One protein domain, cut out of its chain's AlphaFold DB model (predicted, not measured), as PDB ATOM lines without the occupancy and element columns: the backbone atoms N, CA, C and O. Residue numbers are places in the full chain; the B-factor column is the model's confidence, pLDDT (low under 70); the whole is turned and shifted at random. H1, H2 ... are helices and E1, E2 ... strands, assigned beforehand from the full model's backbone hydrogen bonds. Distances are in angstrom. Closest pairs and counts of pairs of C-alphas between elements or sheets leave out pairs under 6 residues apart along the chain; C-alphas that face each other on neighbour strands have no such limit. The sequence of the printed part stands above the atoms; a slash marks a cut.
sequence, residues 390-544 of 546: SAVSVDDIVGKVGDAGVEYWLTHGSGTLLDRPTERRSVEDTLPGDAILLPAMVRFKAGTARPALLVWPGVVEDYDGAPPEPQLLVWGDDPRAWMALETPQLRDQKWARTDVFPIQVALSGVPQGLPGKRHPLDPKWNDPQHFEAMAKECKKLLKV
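AT A GLANCE: This is residues 390 to 544 of the 546 residues of an uncharacterized protein of Enhygromyxa salina (UniProt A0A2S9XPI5). What is the main picture? A strongly twisted wall of six strands, E1 to E6, has the long helix H4 slanting over one face beside the short helix H1, while two more short helices, H2 and H3, lie off the sheet, and the loop of residues 457 to 470 reaches far from H4's last residue. What is it made of? The printed part has 155 residues, with four named helices and six named strands; along the chain H1 comes first, then E1 to E5, then H2 and H3, then E6 and last H4; the class is mixed, helices and strands, with under half of the residues in named elements, and the sheet is branched, its neighbour pairs E1 and E2, E2 and E3, E2 and E6, E3 and E4, and E4 and E5 each antiparallel. How large is it? It is compact, with a radius of gyration of the C-alphas of 15.4 A and spans of 47 by 37 by 28 A.

IN THESE COORDINATES: Where do the first elements lie? H1 is residues 395 to 398, from C-alpha 395 at (129.186, 132.255, 112.727), and E1 is 409 to 411. E2, residues 435 to 443, is 23.9 A long and bends by 57 degrees at 439; E3, residues 449 to 456, is 21.2 A. What follows? E4 is 471 to 475, 13.6 A long, E5 482 to 484, H2 487 to 492, H3 497 to 500 and E6 504 to 507. H4, residues 528 to 544, is 25.0 A long and ends at C-alpha 544, (144.255, 128.244, 115.226).

HOW THE PARTS SIT: How is the sheet joined? E1 to E5 form a meander, each strand the antiparallel neighbour of the one before, with N 411 and O 435 at 2.8 A, N 438 and O 454 at 2.9 A, N 453 and O 473 at 2.8 A, and N 474 and O 483 at 2.9 A. E1 and E6 lie on one side of E2, beside residues 435 to 437 and 440 to 443, and E3 on the other side; N 441 and O 506 of E2 and E6 are 2.8 A apart. Where are the helices? H4 is on the sheet at a height of 7.4 A, only just slantwise to the strands at 58 degrees to E2 on the local plane, and its closest C-alphas to E3 are Cys 538 and Ala 449, 5.2 A. H1 is on the same face at 8.4 A, and H4 touches it with residues 535 to 539 alone, the closest C-alphas being Val 398 and Ala 535, 5.2 A. H2 and H3 are not on the sheet and are close but not clearly touching, Leu 490 and Arg 497 having the closest C-alphas at 7.3 A. Are the helix backbones complete? Every O i to N i+4 pair is within hydrogen-bond range in H2, 12 of 13 are in H4, and H1 and H3 are too short for such a pair.

THE WHOLE: How far does it reach? The two C-alphas farthest apart, of Asp 462 and Val 544, are 50.1 A apart. Is it cut, and which links are long? The printed part has no cut; E1 to E2, E3 to E4 and E6 to H4 are long links. Where is confidence low? The mean pLDDT of the printed part is 86.7, and residues 399 to 406, 414 and 542 to 544 are under 70.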
ATOM      1  N   SER A 390     123.005 123.382 104.145       93.25
ATOM      2  CA  SER A 390     124.449 123.380 103.864       93.25
ATOM      3  C   SER A 390     125.096 124.770 103.825       93.25
ATOM      4  O   SER A 390     126.307 124.867 103.996       93.25
ATOM      5  N   ALA A 391     124.310 125.828 103.613       93.25
ATOM      6  CA  ALA A 391     124.765 127.212 103.549       93.25
ATOM      7  C   ALA A 391     124.558 127.985 104.865       93.25
ATOM      8  O   ALA A 391     124.868 129.175 104.919       93.25
ATOM      9  N   VAL A 392     124.035 127.344 105.919       90.62
ATOM     10  CA  VAL A 392     123.927 127.970 107.245       90.62
ATOM     11  C   VAL A 392     125.332 128.273 107.762       90.62
ATOM     12  O   VAL A 392     126.181 127.384 107.828       90.62
ATOM     13  N   SER A 393     125.578 129.536 108.111       89.12
ATOM     14  CA  SER A 393     126.887 129.985 108.578       89.12
ATOM     15  C   SER A 393     127.195 129.433 109.968       89.12
ATOM     16  O   SER A 393     126.355 129.468 110.866       89.12
ATOM     17  N   VAL A 394     128.433 128.983 110.179       88.00
ATOM     18  CA  VAL A 394     128.926 128.615 111.514       88.00
ATOM     19  C   VAL A 394     128.908 129.821 112.455       88.00
ATOM     20  O   VAL A 394     128.613 129.669 113.641       88.00
ATOM     21  N   ASP A 395     129.172 131.022 111.935       84.50
ATOM     22  CA  ASP A 395     129.186 132.255 112.727       84.50
ATOM     23  C   ASP A 395     127.804 132.615 113.283       84.50
ATOM     24  O   ASP A 395     127.727 133.173 114.379       84.50
ATOM     25  N   ASP A 396     126.725 132.222 112.597       84.81
ATOM     26  CA  ASP A 396     125.353 132.395 113.090       84.81
ATOM     27  C   ASP A 396     125.084 131.535 114.340       84.81
ATOM     28  O   ASP A 396     124.190 131.853 115.122       84.81
ATOM     29  N   ILE A 397     125.866 130.467 114.551       86.38
ATOM     30  CA  ILE A 397     125.760 129.568 115.710       86.38
ATOM     31  C   ILE A 397     126.708 130.018 116.818       86.38
ATOM     32  O   ILE A 397     126.297 130.181 117.962       86.38
ATOM     33  N   VAL A 398     127.991 130.224 116.501       81.50
ATOM     34  CA  VAL A 398     128.988 130.561 117.529       81.50
ATOM     35  C   VAL A 398     128.940 132.032 117.946       81.50
ATOM     36  O   VAL A 398     129.546 132.387 118.961       81.50
ATOM     37  N   GLY A 399     128.287 132.904 117.167       68.69
ATOM     38  CA  GLY A 399     128.090 134.337 117.411       68.69
ATOM     39  C   GLY A 399     127.572 134.662 118.818       68.69
ATOM     40  O   GLY A 399     127.010 133.815 119.500       68.69
ATOM     41  N   LYS A 400     127.811 135.888 119.314       56.22
ATOM     42  CA  LYS A 400     127.227 136.292 120.606       56.22
ATOM     43  C   LYS A 400     125.703 136.308 120.459       56.22
ATOM     44  O   LYS A 400     125.180 137.074 119.651       56.22
ATOM     45  N   VAL A 401     125.022 135.489 121.255       49.81
ATOM     46  CA  VAL A 401     123.572 135.562 121.454       49.81
ATOM     47  C   VAL A 401     123.247 136.998 121.887       49.81
ATOM     48  O   VAL A 401     123.771 137.459 122.899       49.81
ATOM     49  N   GLY A 402     122.474 137.736 121.085       49.50
ATOM     50  CA  GLY A 402     121.992 139.080 121.440       49.50
ATOM     51  C   GLY A 402     122.251 140.218 120.446       49.50
ATOM     52  O   GLY A 402     121.407 141.100 120.371       49.50
ATOM     53  N   ASP A 403     123.318 140.198 119.635       46.62
ATOM     54  CA  ASP A 403     123.540 141.275 118.637       46.62
ATOM     55  C   ASP A 403     123.066 140.884 117.217       46.62
ATOM     56  O   ASP A 403     122.796 141.753 116.390       46.62
ATOM     57  N   ALA A 404     122.919 139.577 116.938       45.88
ATOM     58  CA  ALA A 404     122.341 139.021 115.698       45.88
ATOM     59  C   ALA A 404     121.812 137.566 115.839       45.88
ATOM     60  O   ALA A 404     121.613 136.880 114.836       45.88
ATOM     61  N   GLY A 405     121.644 137.061 117.070       53.97
ATOM     62  CA  GLY A 405     121.461 135.629 117.355       53.97
ATOM     63  C   GLY A 405     120.185 135.037 116.754       53.97
ATOM     64  O   GLY A 405     119.088 135.527 117.010       53.97
ATOM     65  N   VAL A 406     120.330 133.978 115.960       61.09
ATOM     66  CA  VAL A 406     119.192 133.239 115.407       61.09
ATOM     67  C   VAL A 406     118.657 132.296 116.471       61.09
ATOM     68  O   VAL A 406     119.392 131.428 116.926       61.09
ATOM     69  N   GLU A 407     117.391 132.447 116.858       77.62
ATOM     70  CA  GLU A 407     116.747 131.524 117.802       77.62
ATOM     71  C   GLU A 407     116.593 130.130 117.173       77.62
ATOM     72  O   GLU A 407     116.978 129.122 117.761       77.62
ATOM     73  N   TYR A 408     116.087 130.081 115.937       88.38
ATOM     74  CA  TYR A 408     116.010 128.882 115.107       88.38
ATOM     75  C   TYR A 408     115.733 129.227 113.636       88.38
ATOM     76  O   TYR A 408     115.373 130.356 113.293       88.38
ATOM     77  N   TRP A 409     115.863 128.231 112.760       92.44
ATOM     78  CA  TRP A 409     115.352 128.287 111.387       92.44
ATOM     79  C   TRP A 409     114.228 127.270 111.197       92.44
ATOM     80  O   TRP A 409     114.229 126.202 111.805       92.44
ATOM     81  N   LEU A 410     113.290 127.569 110.307       92.94
ATOM     82  CA  LEU A 410     112.355 126.593 109.768       92.94
ATOM     83  C   LEU A 410     112.969 125.882 108.573       92.94
ATOM     84  O   LEU A 410     113.657 126.491 107.758       92.94
ATOM     85  N   THR A 411     112.673 124.597 108.447       92.56
ATOM     86  CA  THR A 411     112.980 123.766 107.287       92.56
ATOM     87  C   THR A 411     111.843 122.765 107.047       92.56
ATOM     88  O   THR A 411     110.957 122.596 107.883       92.56
ATOM     89  N   HIS A 412     111.826 122.078 105.904       83.31
ATOM     90  CA  HIS A 412     110.790 121.084 105.604       83.31
ATOM     91  C   HIS A 412     111.301 119.644 105.739       83.31
ATOM     92  O   HIS A 412     112.472 119.354 105.527       83.31
ATOM     93  N   GLY A 413     110.412 118.695 106.035       70.25
ATOM     94  CA  GLY A 413     110.795 117.294 106.272       70.25
ATOM     95  C   GLY A 413     111.189 116.459 105.039       70.25
ATOM     96  O   GLY A 413     111.638 115.330 105.214       70.25
ATOM     97  N   SER A 414     111.010 116.949 103.806       68.88
ATOM     98  CA  SER A 414     111.265 116.188 102.566       68.88
ATOM     99  C   SER A 414     112.601 116.536 101.890       68.88
ATOM    100  O   SER A 414     113.204 117.566 102.176       68.88
ATOM    101  N   GLY A 415     113.072 115.670 100.985       76.94
ATOM    102  CA  GLY A 415     114.314 115.867 100.224       76.94
ATOM    103  C   GLY A 415     115.597 115.510 100.986       76.94
ATOM    104  O   GLY A 415     115.560 115.122 102.161       76.94
ATOM    105  N   THR A 416     116.735 115.636 100.296       84.88
ATOM    106  CA  THR A 416     118.081 115.466 100.862       84.88
ATOM    107  C   THR A 416     118.311 116.497 101.959       84.88
ATOM    108  O   THR A 416     118.106 117.689 101.751       84.88
ATOM    109  N   LEU A 417     118.712 116.034 103.145       89.56
ATOM    110  CA  LEU A 417     118.723 116.841 104.367       89.56
ATOM    111  C   LEU A 417     119.461 118.175 104.205       89.56
ATOM    112  O   LEU A 417     118.897 119.222 104.492       89.56
ATOM    113  N   LEU A 418     120.686 118.141 103.684       91.62
ATOM    114  CA  LEU A 418     121.526 119.329 103.533       91.62
ATOM    115  C   LEU A 418     121.040 120.305 102.449       91.62
ATOM    116  O   LEU A 418     121.418 121.473 102.481       91.62
ATOM    117  N   ASP A 419     120.193 119.860 101.516       92.00
ATOM    118  CA  ASP A 419     119.640 120.705 100.449       92.00
ATOM    119  C   ASP A 419     118.331 121.389 100.831       92.00
ATOM    120  O   ASP A 419     117.785 122.160 100.037       92.00
ATOM    121  N   ARG A 420     117.799 121.107 102.022       92.69
ATOM    122  CA  ARG A 420     116.530 121.688 102.446       92.69
ATOM    123  C   ARG A 420     116.684 123.195 102.647       92.69
ATOM    124  O   ARG A 420     117.672 123.612 103.253       92.69
ATOM    125  N   PRO A 421     115.731 124.011 102.177       93.12
ATOM    126  CA  PRO A 421     115.719 125.442 102.432       93.12
ATOM    127  C   PRO A 421     115.538 125.726 103.926       93.12
ATOM    128  O   PRO A 421     114.919 124.947 104.661       93.12
ATOM    129  N   THR A 422     116.069 126.864 104.347       93.00
ATOM    130  CA  THR A 422     115.993 127.401 105.700       93.00
ATOM    131  C   THR A 422     115.455 128.819 105.655       93.00
ATOM    132  O   THR A 422     115.836 129.608 104.795       93.00
ATOM    133  N   GLU A 423     114.553 129.156 106.567       91.94
ATOM    134  CA  GLU A 423     113.978 130.496 106.668       91.94
ATOM    135  C   GLU A 423     113.784 130.856 108.138       91.94
ATOM    136  O   GLU A 423     113.544 129.977 108.963       91.94
ATOM    137  N   ARG A 424     113.896 132.137 108.488       87.81
ATOM    138  CA  ARG A 424     113.635 132.606 109.853       87.81
ATOM    139  C   ARG A 424     112.195 133.094 109.923       87.81
ATOM    140  O   ARG A 424     111.804 133.927 109.110       87.81
ATOM    141  N   ARG A 425     111.425 132.577 110.876       84.31
ATOM    142  CA  ARG A 425     110.044 132.994 111.157       84.31
ATOM    143  C   ARG A 425     109.805 132.982 112.657       84.31
ATOM    144  O   ARG A 425     110.580 132.360 113.381       84.31
ATOM    145  N   SER A 426     108.763 133.674 113.106       84.69
ATOM    146  CA  SER A 426     108.379 133.658 114.514       84.69
ATOM    147  C   SER A 426     107.661 132.355 114.887       84.69
ATOM    148  O   SER A 426     107.290 131.545 114.025       84.69
ATOM    149  N   VAL A 427     107.466 132.142 116.188       85.19
ATOM    150  CA  VAL A 427     106.767 130.961 116.718       85.19
ATOM    151  C   VAL A 427     105.315 130.938 116.244       85.19
ATOM    152  O   VAL A 427     104.818 129.883 115.857       85.19
ATOM    153  N   GLU A 428     104.667 132.102 116.192       85.81
ATOM    154  CA  GLU A 428     103.273 132.260 115.761       85.81
ATOM    155  C   GLU A 428     103.064 131.883 114.288       85.81
ATOM    156  O   GLU A 428     102.003 131.379 113.924       85.81
ATOM    157  N   ASP A 429     104.089 132.078 113.456       87.25
ATOM    158  CA  ASP A 429     104.066 131.759 112.027       87.25
ATOM    159  C   ASP A 429     104.506 130.318 111.722       87.25
ATOM    160  O   ASP A 429     104.559 129.924 110.556       87.25
ATOM    161  N   THR A 430     104.857 129.514 112.728       89.81
ATOM    162  CA  THR A 430     105.318 128.130 112.531       89.81
ATOM    163  C   THR A 430     104.129 127.184 112.344       89.81
ATOM    164  O   THR A 430     103.152 127.271 113.079       89.81
ATOM    165  N   LEU A 431     104.186 126.248 111.386       91.75
ATOM    166  CA  LEU A 431     103.115 125.262 111.183       91.75
ATOM    167  C   LEU A 431     103.429 123.910 111.853       91.75
ATOM    168  O   LEU A 431     104.599 123.554 112.025       91.75
ATOM    169  N   PRO A 432     102.403 123.102 112.202       89.94
ATOM    170  CA  PRO A 432     102.592 121.855 112.948       89.94
ATOM    171  C   PRO A 432     103.593 120.872 112.330       89.94
ATOM    172  O   PRO A 432     104.333 120.204 113.047       89.94
ATOM    173  N   GLY A 433     103.624 120.784 110.999       88.44
ATOM    174  CA  GLY A 433     104.472 119.868 110.243       88.44
ATOM    175  C   GLY A 433     105.827 120.436 109.813       88.44
ATOM    176  O   GLY A 433     106.555 119.735 109.100       88.44
ATOM    177  N   ASP A 434     106.156 121.678 110.178       91.94
ATOM    178  CA  ASP A 434     107.469 122.257 109.889       91.94
ATOM    179  C   ASP A 434     108.542 121.623 110.782       91.94
ATOM    180  O   ASP A 434     108.331 121.346 111.967       91.94
ATOM    181  N   ALA A 435     109.721 121.389 110.209       93.31
ATOM    182  CA  ALA A 435     110.890 120.980 110.968       93.31
ATOM    183  C   ALA A 435     111.657 122.223 111.421       93.31
ATOM    184  O   ALA A 435     111.761 123.207 110.693       93.31
ATOM    185  N   ILE A 436     112.212 122.164 112.621       93.56
ATOM    186  CA  ILE A 436     112.946 123.272 113.223       93.56
ATOM    187  C   ILE A 436     114.422 122.922 113.234       93.56
ATOM    188  O   ILE A 436     114.793 121.778 113.472       93.56
ATOM    189  N   LEU A 437     115.264 123.902 112.963       94.06
ATOM    190  CA  LEU A 437     116.705 123.789 113.019       94.06
ATOM    191  C   LEU A 437     117.194 124.643 114.187       94.06
ATOM    192  O   LEU A 437     117.117 125.869 114.120       94.06
ATOM    193  N   LEU A 438     117.651 124.003 115.262       93.75
ATOM    194  CA  LEU A 438     118.134 124.691 116.460       93.75
ATOM    195  C   LEU A 438     119.664 124.831 116.421       93.75
ATOM    196  O   LEU A 438     120.345 123.837 116.137       93.75
ATOM    197  N   PRO A 439     120.222 126.011 116.749       93.31
ATOM    198  CA  PRO A 439     121.654 126.162 116.967       93.31
ATOM    199  C   PRO A 439     122.103 125.330 118.171       93.31
ATOM    200  O   PRO A 439     121.550 125.449 119.271       93.31
ATOM    201  N   ALA A 440     123.140 124.521 117.965       95.00
ATOM    202  CA  ALA A 440     123.699 123.634 118.972       95.00
ATOM    203  C   ALA A 440     125.230 123.737 119.026       95.00
ATOM    204  O   ALA A 440     125.900 124.082 118.055       95.00
ATOM    205  N   MET A 441     125.789 123.389 120.177       94.62
ATOM    206  CA  MET A 441     127.200 123.082 120.354       94.62
ATOM    207  C   MET A 441     127.314 121.646 120.835       94.62
ATOM    208  O   MET A 441     126.487 121.173 121.617       94.62
ATOM    209  N   VAL A 442     128.352 120.951 120.381       94.81
ATOM    210  CA  VAL A 442     128.621 119.586 120.817       94.81
ATOM    211  C   VAL A 442     130.063 119.381 121.213       94.81
ATOM    212  O   VAL A 442     130.960 120.026 120.677       94.81
ATOM    213  N   ARG A 443     130.302 118.439 122.121       93.31
ATOM    214  CA  ARG A 443     131.644 117.981 122.479       93.31
ATOM    215  C   ARG A 443     131.715 116.470 122.336       93.31
ATOM    216  O   ARG A 443     130.934 115.748 122.954       93.31
ATOM    217  N   PHE A 444     132.653 116.012 121.518       92.06
ATOM    218  CA  PHE A 444     132.965 114.591 121.384       92.06
ATOM    219  C   PHE A 444     133.578 114.058 122.679       92.06
ATOM    220  O   PHE A 444     134.202 114.815 123.427       92.06
ATOM    221  N   LYS A 445     133.433 112.758 122.938       90.00
ATOM    222  CA  LYS A 445     134.049 112.109 124.105       90.00
ATOM    223  C   LYS A 445     135.560 112.364 124.160       90.00
ATOM    224  O   LYS A 445     136.088 112.693 125.219       90.00
ATOM    225  N   ALA A 446     136.238 112.231 123.023       80.75
ATOM    226  CA  ALA A 446     137.632 112.598 122.837       80.75
ATOM    227  C   ALA A 446     137.707 113.762 121.840       80.75
ATOM    228  O   ALA A 446     137.708 113.567 120.628       80.75
ATOM    229  N   GLY A 447     137.727 115.001 122.337       79.69
ATOM    230  CA  GLY A 447     137.887 116.159 121.464       79.69
ATOM    231  C   GLY A 447     137.399 117.477 122.041       79.69
ATOM    232  O   GLY A 447     137.085 117.614 123.225       79.69
ATOM    233  N   THR A 448     137.366 118.471 121.162       81.94
ATOM    234  CA  THR A 448     137.017 119.855 121.478       81.94
ATOM    235  C   THR A 448     135.572 120.161 121.115       81.94
ATOM    236  O   THR A 448     134.951 119.447 120.326       81.94
ATOM    237  N   ALA A 449     135.037 121.244 121.677       90.56
ATOM    238  CA  ALA A 449     133.716 121.738 121.307       90.56
ATOM    239  C   ALA A 449     133.621 122.101 119.809       90.56
ATOM    240  O   ALA A 449     134.545 122.691 119.239       90.56
ATOM    241  N   ARG A 450     132.483 121.782 119.185       91.81
ATOM    242  CA  ARG A 450     132.189 121.983 117.760       91.81
ATOM    243  C   ARG A 450     130.794 122.586 117.549       91.81
ATOM    244  O   ARG A 450     129.884 122.261 118.314       91.81
ATOM    245  N   PRO A 451     130.604 123.415 116.508       93.38
ATOM    246  CA  PRO A 451     129.289 123.892 116.099       93.38
ATOM    247  C   PRO A 451     128.432 122.740 115.569       93.38
ATOM    248  O   PRO A 451     128.933 121.830 114.898       93.38
ATOM    249  N   ALA A 452     127.137 122.800 115.851       95.25
ATOM    250  CA  ALA A 452     126.162 121.804 115.451       95.25
ATOM    251  C   ALA A 452     124.791 122.432 115.167       95.25
ATOM    252  O   ALA A 452     124.489 123.555 115.569       95.25
ATOM    253  N   LEU A 453     123.941 121.672 114.484       95.44
ATOM    254  CA  LEU A 453     122.548 122.009 114.232       95.44
ATOM    255  C   LEU A 453     121.677 120.814 114.607       95.44
ATOM    256  O   LEU A 453     121.950 119.689 114.182       95.44
ATOM    257  N   LEU A 454     120.615 121.046 115.373       95.31
ATOM    258  CA  LEU A 454     119.625 120.018 115.668       95.31
ATOM    259  C   LEU A 454     118.415 120.187 114.754       95.31
ATOM    260  O   LEU A 454     117.690 121.170 114.852       95.31
ATOM    261  N   VAL A 455     118.178 119.205 113.892       95.31
ATOM    262  CA  VAL A 455     116.966 119.104 113.081       95.31
ATOM    263  C   VAL A 455     115.893 118.430 113.930       95.31
ATOM    264  O   VAL A 455     116.036 117.268 114.305       95.31
ATOM    265  N   TRP A 456     114.810 119.145 114.220       94.56
ATOM    266  CA  TRP A 456     113.719 118.718 115.087       94.56
ATOM    267  C   TRP A 456     112.383 118.706 114.324       94.56
ATOM    268  O   TRP A 456     111.751 119.753 114.151       94.56
ATOM    269  N   PRO A 457     111.964 117.542 113.792       92.88
ATOM    270  CA  PRO A 457     110.777 117.448 112.946       92.88
ATOM    271  C   PRO A 457     109.458 117.615 113.712       92.88
ATOM    272  O   PRO A 457     109.278 117.040 114.786       92.88
ATOM    273  N   GLY A 458     108.515 118.339 113.106       91.06
ATOM    274  CA  GLY A 458     107.118 118.421 113.530       91.06
ATOM    275  C   GLY A 458     106.185 117.511 112.743       91.06
ATOM    276  O   GLY A 458     106.392 117.260 111.551       91.06
ATOM    277  N   VAL A 459     105.131 117.038 113.404       89.62
ATOM    278  CA  VAL A 459     103.970 116.414 112.762       89.62
ATOM    279  C   VAL A 459     102.680 117.042 113.287       89.62
ATOM    280  O   VAL A 459     102.640 117.613 114.374       89.62
ATOM    281  N   VAL A 460     101.611 116.950 112.499       88.06
ATOM    282  CA  VAL A 460     100.270 117.359 112.945       88.06
ATOM    283  C   VAL A 460      99.817 116.517 114.140       88.06
ATOM    284  O   VAL A 460     100.237 115.369 114.272       88.06
ATOM    285  N   GLU A 461      98.963 117.073 114.999       83.50
ATOM    286  CA  GLU A 461      98.471 116.383 116.206       83.50
ATOM    287  C   GLU A 461      97.761 115.063 115.882       83.50
ATOM    288  O   GLU A 461      98.014 114.049 116.528       83.50
ATOM    289  N   ASP A 462      96.976 115.046 114.803       80.44
ATOM    290  CA  ASP A 462      96.223 113.870 114.343       80.44
ATOM    291  C   ASP A 462      97.106 112.820 113.639       80.44
ATOM    292  O   ASP A 462      96.613 111.890 113.004       80.44
ATOM    293  N   TYR A 463      98.433 112.968 113.684       78.31
ATOM    294  CA  TYR A 463      99.337 111.962 113.148       78.31
ATOM    295  C   TYR A 463      99.342 110.720 114.050       78.31
ATOM    296  O   TYR A 463      99.902 110.728 115.149       78.31
ATOM    297  N   ASP A 464      98.797 109.617 113.532       72.50
ATOM    298  CA  ASP A 464      98.683 108.321 114.222       72.50
ATOM    299  C   ASP A 464     100.028 107.694 114.654       72.50
ATOM    300  O   ASP A 464     100.062 106.709 115.398       72.50
ATOM    301  N   GLY A 465     101.160 108.209 114.162       74.81
ATOM    302  CA  GLY A 465     102.496 107.696 114.458       74.81
ATOM    303  C   GLY A 465     103.222 108.404 115.610       74.81
ATOM    304  O   GLY A 465     102.809 109.436 116.151       74.81
ATOM    305  N   ALA A 466     104.372 107.840 115.986       80.69
ATOM    306  CA  ALA A 466     105.345 108.553 116.806       80.69
ATOM    307  C   ALA A 466     106.024 109.645 115.955       80.69
ATOM    308  O   ALA A 466     106.332 109.389 114.788       80.69
ATOM    309  N   PRO A 467     106.247 110.852 116.500       87.31
ATOM    310  CA  PRO A 467     106.966 111.899 115.789       87.31
ATOM    311  C   PRO A 467     108.398 111.426 115.469       87.31
ATOM    312  O   PRO A 467     108.983 110.702 116.279       87.31
ATOM    313  N   PRO A 468     108.974 111.820 114.318       88.75
ATOM    314  CA  PRO A 468     110.336 111.437 113.959       88.75
ATOM    315  C   PRO A 468     111.368 111.898 114.998       88.75
ATOM    316  O   PRO A 468     111.249 112.992 115.554       88.75
ATOM    317  N   GLU A 469     112.397 111.080 115.224       89.50
ATOM    318  CA  GLU A 469     113.508 111.421 116.116       89.50
ATOM    319  C   GLU A 469     114.307 112.629 115.591       89.50
ATOM    320  O   GLU A 469     114.444 112.807 114.374       89.50
ATOM    321  N   PRO A 470     114.853 113.468 116.490       92.06
ATOM    322  CA  PRO A 470     115.684 114.590 116.094       92.06
ATOM    323  C   PRO A 470     117.038 114.111 115.551       92.06
ATOM    324  O   PRO A 470     117.629 113.145 116.041       92.06
ATOM    325  N   GLN A 471     117.564 114.824 114.556       92.44
ATOM    326  CA  GLN A 471     118.837 114.504 113.915       92.44
ATOM    327  C   GLN A 471     119.853 115.616 114.155       92.44
ATOM    328  O   GLN A 471     119.588 116.786 113.894       92.44
ATOM    329  N   LEU A 472     121.036 115.237 114.629       93.69
ATOM    330  CA  LEU A 472     122.140 116.159 114.861       93.69
ATOM    331  C   LEU A 472     123.041 116.235 113.621       93.69
ATOM    332  O   LEU A 472     123.476 115.207 113.095       93.69
ATOM    333  N   LEU A 473     123.342 117.458 113.196       95.62
ATOM    334  CA  LEU A 473     124.369 117.783 112.216       95.62
ATOM    335  C   LEU A 473     125.535 118.457 112.926       95.62
ATOM    336  O   LEU A 473     125.324 119.301 113.791       95.62
ATOM    337  N   VAL A 474     126.758 118.101 112.558       94.56
ATOM    338  CA  VAL A 474     127.984 118.652 113.142       94.56
ATOM    339  C   VAL A 474     128.850 119.225 112.032       94.56
ATOM    340  O   VAL A 474     128.785 118.774 110.888       94.56
ATOM    341  N   TRP A 475     129.635 120.244 112.365       92.88
ATOM    342  CA  TRP A 475     130.625 120.797 111.455       92.88
ATOM    343  C   TRP A 475     131.853 119.876 111.336       92.88
ATOM    344  O   TRP A 475     132.533 119.605 112.335       92.88
ATOM    345  N   GLY A 476     132.104 119.389 110.118       90.75
ATOM    346  CA  GLY A 476     133.249 118.550 109.750       90.75
ATOM    347  C   GLY A 476     134.563 119.323 109.600       90.75
ATOM    348  O   GLY A 476     134.573 120.553 109.523       90.75
ATOM    349  N   ASP A 477     135.672 118.586 109.535       86.44
ATOM    350  CA  ASP A 477     137.022 119.120 109.324       86.44
ATOM    351  C   ASP A 477     137.455 119.038 107.848       86.44
ATOM    352  O   ASP A 477     138.037 119.995 107.336       86.44
ATOM    353  N   ASP A 478     137.160 117.928 107.159       83.25
ATOM    354  CA  ASP A 478     137.552 117.677 105.764       83.25
ATOM    355  C   ASP A 478     136.509 116.817 105.004       83.25
ATOM    356  O   ASP A 478     136.442 115.607 105.215       83.25
ATOM    357  N   PRO A 479     135.651 117.398 104.144       85.88
ATOM    358  CA  PRO A 479     135.525 118.829 103.906       85.88
ATOM    359  C   PRO A 479     134.906 119.543 105.115       85.88
ATOM    360  O   PRO A 479     134.088 118.984 105.848       85.88
ATOM    361  N   ARG A 480     135.236 120.829 105.272       87.56
ATOM    362  CA  ARG A 480     134.568 121.725 106.228       87.56
ATOM    363  C   ARG A 480     133.131 121.985 105.788       87.56
ATOM    364  O   ARG A 480     132.870 122.903 105.011       87.56
ATOM    365  N   ALA A 481     132.214 121.144 106.243       91.94
ATOM    366  CA  ALA A 481     130.806 121.210 105.890       91.94
ATOM    367  C   ALA A 481     129.927 120.614 106.994       91.94
ATOM    368  O   ALA A 481     130.387 119.854 107.848       91.94
ATOM    369  N   TRP A 482     128.633 120.928 106.945       94.44
ATOM    370  CA  TRP A 482     127.623 120.258 107.759       94.44
ATOM    371  C   TRP A 482     127.496 118.786 107.364       94.44
ATOM    372  O   TRP A 482     127.301 118.469 106.191       94.44
ATOM    373  N   MET A 483     127.542 117.892 108.348       94.00
ATOM    374  CA  MET A 483     127.431 116.448 108.145       94.00
ATOM    375  C   MET A 483     126.603 115.787 109.248       94.00
ATOM    376  O   MET A 483     126.593 116.236 110.392       94.00
ATOM    377  N   ALA A 484     125.918 114.695 108.910       91.75
ATOM    378  CA  ALA A 484     125.292 113.824 109.901       91.75
ATOM    379  C   ALA A 484     126.349 112.955 110.599       91.75
ATOM    380  O   ALA A 484     127.362 112.601 109.999       91.75
ATOM    381  N   LEU A 485     126.090 112.556 111.848       90.44
ATOM    382  CA  LEU A 485     126.940 111.617 112.601       90.44
ATOM    383  C   LEU A 485     126.641 110.147 112.245       90.44
ATOM    384  O   LEU A 485     126.435 109.293 113.110       90.44
ATOM    385  N   GLU A 486     126.580 109.867 110.948       89.62
ATOM    386  CA  GLU A 486     126.429 108.525 110.391       89.62
ATOM    387  C   GLU A 486     127.803 107.919 110.072       89.62
ATOM    388  O   GLU A 486     128.774 108.632 109.817       89.62
ATOM    389  N   THR A 487     127.904 106.589 110.107       90.69
ATOM    390  CA  THR A 487     129.182 105.868 109.988       90.69
ATOM    391  C   THR A 487     130.008 106.248 108.749       90.69
ATOM    392  O   THR A 487     131.201 106.496 108.923       90.69
ATOM    393  N   PRO A 488     129.448 106.362 107.527       90.38
ATOM    394  CA  PRO A 488     130.223 106.777 106.356       90.38
ATOM    395  C   PRO A 488     130.836 108.168 106.527       90.38
ATOM    396  O   PRO A 488     132.033 108.342 106.335       90.38
ATOM    397  N   GLN A 489     130.039 109.135 106.981       91.44
ATOM    398  CA  GLN A 489     130.474 110.516 107.147       91.44
ATOM    399  C   GLN A 489     131.541 110.620 108.245       91.44
ATOM    400  O   GLN A 489     132.518 111.342 108.079       91.44
ATOM    401  N   LEU A 490     131.407 109.871 109.345       91.69
ATOM    402  CA  LEU A 490     132.442 109.803 110.384       91.69
ATOM    403  C   LEU A 490     133.766 109.239 109.844       91.69
ATOM    404  O   LEU A 490     134.829 109.775 110.157       91.69
ATOM    405  N   ARG A 491     133.717 108.205 108.994       90.12
ATOM    406  CA  ARG A 491     134.917 107.653 108.345       90.12
ATOM    407  C   ARG A 491     135.559 108.625 107.367       90.12
ATOM    408  O   ARG A 491     136.785 108.694 107.342       90.12
ATOM    409  N   ASP A 492     134.763 109.377 106.611       90.94
ATOM    410  CA  ASP A 492     135.276 110.417 105.712       90.94
ATOM    411  C   ASP A 492     136.080 111.468 106.502       90.94
ATOM    412  O   ASP A 492     137.127 111.918 106.044       90.94
ATOM    413  N   GLN A 493     135.669 111.760 107.746       90.38
ATOM    414  CA  GLN A 493     136.420 112.606 108.686       90.38
ATOM    415  C   GLN A 493     137.571 111.899 109.423       90.38
ATOM    416  O   GLN A 493     138.285 112.532 110.201       90.38
ATOM    417  N   LYS A 494     137.759 110.589 109.222       91.56
ATOM    418  CA  LYS A 494     138.687 109.733 109.986       91.56
ATOM    419  C   LYS A 494     138.409 109.736 111.498       91.56
ATOM    420  O   LYS A 494     139.334 109.615 112.300       91.56
ATOM    421  N   TRP A 495     137.147 109.874 111.894       90.69
ATOM    422  CA  TRP A 495     136.719 109.812 113.291       90.69
ATOM    423  C   TRP A 495     136.230 108.407 113.649       90.69
ATOM    424  O   TRP A 495     135.413 107.824 112.932       90.69
ATOM    425  N   ALA A 496     136.679 107.878 114.789       89.69
ATOM    426  CA  ALA A 496     136.120 106.656 115.356       89.69
ATOM    427  C   ALA A 496     134.827 106.964 116.125       89.69
ATOM    428  O   ALA A 496     134.735 107.956 116.853       89.69
ATOM    429  N   ARG A 497     133.814 106.094 116.024       90.94
ATOM    430  CA  ARG A 497     132.541 106.282 116.747       90.94
ATOM    431  C   ARG A 497     132.731 106.299 118.261       90.94
ATOM    432  O   ARG A 497     132.068 107.067 118.957       90.94
ATOM    433  N   THR A 498     133.670 105.509 118.765       89.62
ATOM    434  CA  THR A 498     134.040 105.427 120.185       89.62
ATOM    435  C   THR A 498     134.735 106.679 120.727       89.62
ATOM    436  O   THR A 498     134.711 106.886 121.946       89.62
ATOM    437  N   ASP A 499     135.292 107.519 119.849       90.19
ATOM    438  CA  ASP A 499     135.858 108.833 120.177       90.19
ATOM    439  C   ASP A 499     134.800 109.942 120.121       90.19
ATOM    440  O   ASP A 499     134.891 110.938 120.840       90.19
ATOM    441  N   VAL A 500     133.760 109.760 119.303       91.25
ATOM    442  CA  VAL A 500     132.633 110.696 119.198       91.25
ATOM    443  C   VAL A 500     131.651 110.508 120.354       91.25
ATOM    444  O   VAL A 500     131.240 111.495 120.968       91.25
ATOM    445  N   PHE A 501     131.291 109.260 120.675       91.81
ATOM    446  CA  PHE A 501     130.209 108.934 121.607       91.81
ATOM    447  C   PHE A 501     130.695 108.385 122.965       91.81
ATOM    448  O   PHE A 501     131.615 107.566 123.002       91.81
ATOM    449  N   PRO A 502     130.038 108.733 124.092       90.69
ATOM    450  CA  PRO A 502     128.865 109.605 124.183       90.69
ATOM    451  C   PRO A 502     129.222 111.064 123.879       90.69
ATOM    452  O   PRO A 502     130.279 111.553 124.272       90.69
ATOM    453  N   ILE A 503     128.330 111.736 123.157       91.75
ATOM    454  CA  ILE A 503     128.497 113.128 122.747       91.75
ATOM    455  C   ILE A 503     127.742 114.027 123.725       91.75
ATOM    456  O   ILE A 503     126.601 113.740 124.083       91.75
ATOM    457  N   GLN A 504     128.365 115.116 124.160       93.38
ATOM    458  CA  GLN A 504     127.672 116.148 124.926       93.38
ATOM    459  C   GLN A 504     127.008 117.112 123.950       93.38
ATOM    460  O   GLN A 504     127.659 117.558 123.006       93.38
ATOM    461  N   VAL A 505     125.739 117.440 124.182       94.62
ATOM    462  CA  VAL A 505     124.959 118.365 123.353       94.62
ATOM    463  C   VAL A 505     124.454 119.500 124.231       94.62
ATOM    464  O   VAL A 505     123.908 119.248 125.302       94.62
ATOM    465  N   ALA A 506     124.623 120.733 123.764       95.25
ATOM    466  CA  ALA A 506     124.047 121.928 124.361       95.25
ATOM    467  C   ALA A 506     123.342 122.745 123.276       95.25
ATOM    468  O   ALA A 506     123.910 123.001 122.216       95.25
ATOM    469  N   LEU A 507     122.105 123.145 123.531       93.50
ATOM    470  CA  LEU A 507     121.290 123.993 122.672       93.50
ATOM    471  C   LEU A 507     121.345 125.426 123.192       93.50
ATOM    472  O   LEU A 507     121.363 125.658 124.400       93.50
ATOM    473  N   SER A 508     121.342 126.382 122.268       88.69
ATOM    474  CA  SER A 508     121.257 127.812 122.606       88.69
ATOM    475  C   SER A 508     119.930 128.177 123.282       88.69
ATOM    476  O   SER A 508     119.888 129.061 124.134       88.69
ATOM    477  N   GLY A 509     118.863 127.467 122.922       87.00
ATOM    478  CA  GLY A 509     117.530 127.566 123.493       87.00
ATOM    479  C   GLY A 509     116.563 126.648 122.749       87.00
ATOM    480  O   GLY A 509     116.819 126.236 121.616       87.00
ATOM    481  N   VAL A 510     115.451 126.305 123.397       89.38
ATOM    482  CA  VAL A 510     114.350 125.553 122.782       89.38
ATOM    483  C   VAL A 510     113.106 126.445 122.788       89.38
ATOM    484  O   VAL A 510     112.644 126.791 123.881       89.38
ATOM    485  N   PRO A 511     112.552 126.813 121.617       88.44
ATOM    486  CA  PRO A 511     111.363 127.655 121.543       88.44
ATOM    487  C   PRO A 511     110.171 126.994 122.237       88.44
ATOM    488  O   PRO A 511     109.922 125.795 122.074       88.44
ATOM    489  N   GLN A 512     109.420 127.775 123.010       88.56
ATOM    490  CA  GLN A 512     108.196 127.317 123.669       88.56
ATOM    491  C   GLN A 512     106.972 127.593 122.789       88.56
ATOM    492  O   GLN A 512     106.976 128.522 121.992       88.56
ATOM    493  N   GLY A 513     105.909 126.800 122.945       87.69
ATOM    494  CA  GLY A 513     104.633 127.044 122.253       87.69
ATOM    495  C   GLY A 513     104.596 126.644 120.774       87.69
ATOM    496  O   GLY A 513     103.668 127.024 120.069       87.69
ATOM    497  N   LEU A 514     105.576 125.867 120.300       89.56
ATOM    498  CA  LEU A 514     105.589 125.349 118.933       89.56
ATOM    499  C   LEU A 514     104.373 124.440 118.677       89.56
ATOM    500  O   LEU A 514     104.124 123.532 119.476       89.56
ATOM    501  N   PRO A 515     103.640 124.625 117.565       89.94
ATOM    502  CA  PRO A 515     102.471 123.811 117.267       89.94
ATOM    503  C   PRO A 515     102.866 122.432 116.739       89.94
ATOM    504  O   PRO A 515     103.883 122.282 116.063       89.94
ATOM    505  N   GLY A 516     102.012 121.433 116.956       88.00
ATOM    506  CA  GLY A 516     102.212 120.071 116.471       88.00
ATOM    507  C   GLY A 516     103.070 119.206 117.392       88.00
ATOM    508  O   GLY A 516     103.919 119.678 118.152       88.00
ATOM    509  N   LYS A 517     102.911 117.897 117.240       90.88
ATOM    510  CA  LYS A 517     103.604 116.882 118.026       90.88
ATOM    511  C   LYS A 517     105.060 116.754 117.576       90.88
ATOM    512  O   LYS A 517     105.358 116.672 116.383       90.88
ATOM    513  N   ARG A 518     105.985 116.697 118.538       92.06
ATOM    514  CA  ARG A 518     107.432 116.527 118.305       92.06
ATOM    515  C   ARG A 518     108.008 115.480 119.235       92.06
ATOM    516  O   ARG A 518     107.457 115.214 120.301       92.06
ATOM    517  N   HIS A 519     109.123 114.879 118.829       92.62
ATOM    518  CA  HIS A 519     109.854 113.984 119.714       92.62
ATOM    519  C   HIS A 519     110.412 114.792 120.897       92.62
ATOM    520  O   HIS A 519     111.020 115.836 120.657       92.62
ATOM    521  N   PRO A 520     110.232 114.359 122.156       92.19
ATOM    522  CA  PRO A 520     110.774 115.085 123.300       92.19
ATOM    523  C   PRO A 520     112.303 115.162 123.212       92.19
ATOM    524  O   PRO A 520     112.965 114.172 122.893       92.19
ATOM    525  N   LEU A 521     112.867 116.342 123.467       92.00
ATOM    526  CA  LEU A 521     114.316 116.517 123.579       92.00
ATOM    527  C   LEU A 521     114.773 116.130 124.989       92.00
ATOM    528  O   LEU A 521     114.004 116.264 125.943       92.00
ATOM    529  N   ASP A 522     116.019 115.666 125.131       90.06
ATOM    530  CA  ASP A 522     116.605 115.453 126.458       90.06
ATOM    531  C   ASP A 522     116.664 116.810 127.187       90.06
ATOM    532  O   ASP A 522     117.274 117.749 126.665       90.06
ATOM    533  N   PRO A 523     116.054 116.948 128.381       89.00
ATOM    534  CA  PRO A 523     116.074 118.199 129.133       89.00
ATOM    535  C   PRO A 523     117.484 118.742 129.384       89.00
ATOM    536  O   PRO A 523     117.660 119.954 129.466       89.00
ATOM    537  N   LYS A 524     118.493 117.863 129.463       90.75
ATOM    538  CA  LYS A 524     119.899 118.247 129.652       90.75
ATOM    539  C   LYS A 524     120.487 118.983 128.452       90.75
ATOM    540  O   LYS A 524     121.506 119.643 128.602       90.75
ATOM    541  N   TRP A 525     119.887 118.853 127.267       92.94
ATOM    542  CA  TRP A 525     120.377 119.529 126.069       92.94
ATOM    543  C   TRP A 525     120.029 121.014 126.073       92.94
ATOM    544  O   TRP A 525     120.757 121.794 125.472       92.94
ATOM    545  N   ASN A 526     118.946 121.436 126.731       90.94
ATOM    546  CA  ASN A 526     118.568 122.847 126.804       90.94
ATOM    547  C   ASN A 526     119.381 123.578 127.889       90.94
ATOM    548  O   ASN A 526     118.859 123.907 128.953       90.94
ATOM    549  N   ASP A 527     120.666 123.802 127.613       91.50
ATOM    550  CA  ASP A 527     121.618 124.462 128.512       91.50
ATOM    551  C   ASP A 527     122.342 125.623 127.797       91.50
ATOM    552  O   ASP A 527     123.441 125.444 127.252       91.50
ATOM    553  N   PRO A 528     121.749 126.835 127.803       89.81
ATOM    554  CA  PRO A 528     122.332 128.008 127.149       89.81
ATOM    555  C   PRO A 528     123.691 128.417 127.736       89.81
ATOM    556  O   PRO A 528     124.565 128.904 127.017       89.81
ATOM    557  N   GLN A 529     123.908 128.198 129.039       90.62
ATOM    558  CA  GLN A 529     125.173 128.549 129.693       90.62
ATOM    559  C   GLN A 529     126.301 127.634 129.216       90.62
ATOM    560  O   GLN A 529     127.403 128.096 128.895       90.62
ATOM    561  N   HIS A 530     126.028 126.333 129.134       92.94
ATOM    562  CA  HIS A 530     126.986 125.369 128.617       92.94
ATOM    563  C   HIS A 530     127.225 125.553 127.115       92.94
ATOM    564  O   HIS A 530     128.376 125.483 126.672       92.94
ATOM    565  N   PHE A 531     126.179 125.886 126.350       93.31
ATOM    566  CA  PHE A 531     126.296 126.292 124.949       93.31
ATOM    567  C   PHE A 531     127.291 127.450 124.787       93.31
ATOM    568  O   PHE A 531     128.244 127.339 124.014       93.31
ATOM    569  N   GLU A 532     127.147 128.534 125.557       90.75
ATOM    570  CA  GLU A 532     128.063 129.678 125.491       90.75
ATOM    571  C   GLU A 532     129.504 129.315 125.871       90.75
ATOM    572  O   GLU A 532     130.457 129.819 125.266       90.75
ATOM    573  N   ALA A 533     129.687 128.458 126.880       91.38
ATOM    574  CA  ALA A 533     131.006 127.986 127.289       91.38
ATOM    575  C   ALA A 533     131.684 127.186 126.164       91.38
ATOM    576  O   ALA A 533     132.838 127.460 125.820       91.38
ATOM    577  N   MET A 534     130.948 126.262 125.539       92.44
ATOM    578  CA  MET A 534     131.414 125.505 124.378       92.44
ATOM    579  C   MET A 534     131.704 126.412 123.178       92.44
ATOM    580  O   MET A 534     132.731 126.246 122.525       92.44
ATOM    581  N   ALA A 535     130.853 127.400 122.893       89.56
ATOM    582  CA  ALA A 535     131.059 128.346 121.797       89.56
ATOM    583  C   ALA A 535     132.324 129.198 122.006       89.56
ATOM    584  O   ALA A 535     133.083 129.426 121.060       89.56
ATOM    585  N   LYS A 536     132.606 129.630 123.245       88.69
ATOM    586  CA  LYS A 536     133.846 130.346 123.606       88.69
ATOM    587  C   LYS A 536     135.085 129.468 123.426       88.69
ATOM    588  O   LYS A 536     136.074 129.933 122.858       88.69
ATOM    589  N   GLU A 537     135.035 128.215 123.878       88.38
ATOM    590  CA  GLU A 537     136.105 127.235 123.648       88.38
ATOM    591  C   GLU A 537     136.341 127.017 122.152       88.38
ATOM    592  O   GLU A 537     137.472 127.141 121.679       88.38
ATOM    593  N   CYS A 538     135.267 126.757 121.408       86.94
ATOM    594  CA  CYS A 538     135.308 126.523 119.976       86.94
ATOM    595  C   CYS A 538     135.940 127.715 119.254       86.94
ATOM    596  O   CYS A 538     136.926 127.542 118.551       86.94
ATOM    597  N   LYS A 539     135.496 128.951 119.525       83.94
ATOM    598  CA  LYS A 539     136.095 130.182 118.974       83.94
ATOM    599  C   LYS A 539     137.588 130.326 119.274       83.94
ATOM    600  O   LYS A 539     138.338 130.807 118.424       83.94
ATOM    601  N   LYS A 540     138.029 129.940 120.475       79.94
ATOM    602  CA  LYS A 540     139.445 129.997 120.866       79.94
ATOM    603  C   LYS A 540     140.297 129.047 120.022       79.94
ATOM    604  O   LYS A 540     141.391 129.426 119.617       79.94
ATOM    605  N   LEU A 541     139.795 127.844 119.764       71.56
ATOM    606  CA  LEU A 541     140.487 126.809 118.993       71.56
ATOM    607  C   LEU A 541     140.386 127.040 117.486       71.56
ATOM    608  O   LEU A 541     141.357 126.855 116.762       71.56
ATOM    609  N   LEU A 542     139.236 127.532 117.030       64.50
ATOM    610  CA  LEU A 542     138.985 127.928 115.656       64.50
ATOM    611  C   LEU A 542     139.997 128.988 115.196       64.50
ATOM    612  O   LEU A 542     140.530 128.851 114.104       64.50
ATOM    613  N   LYS A 543     140.395 129.962 116.034       53.38
ATOM    614  CA  LYS A 543     141.475 130.923 115.692       53.38
ATOM    615  C   LYS A 543     142.819 130.283 115.289       53.38
ATOM    616  O   LYS A 543     143.656 130.987 114.737       53.38
ATOM    617  N   VAL A 544     143.040 128.999 115.581       45.38
ATOM    618  CA  VAL A 544     144.255 128.244 115.226       45.38
ATOM    619  C   VAL A 544     144.036 127.347 113.995       45.38
ATOM    620  O   VAL A 544     145.005 126.904 113.389       45.38
TER     621      VAL A 544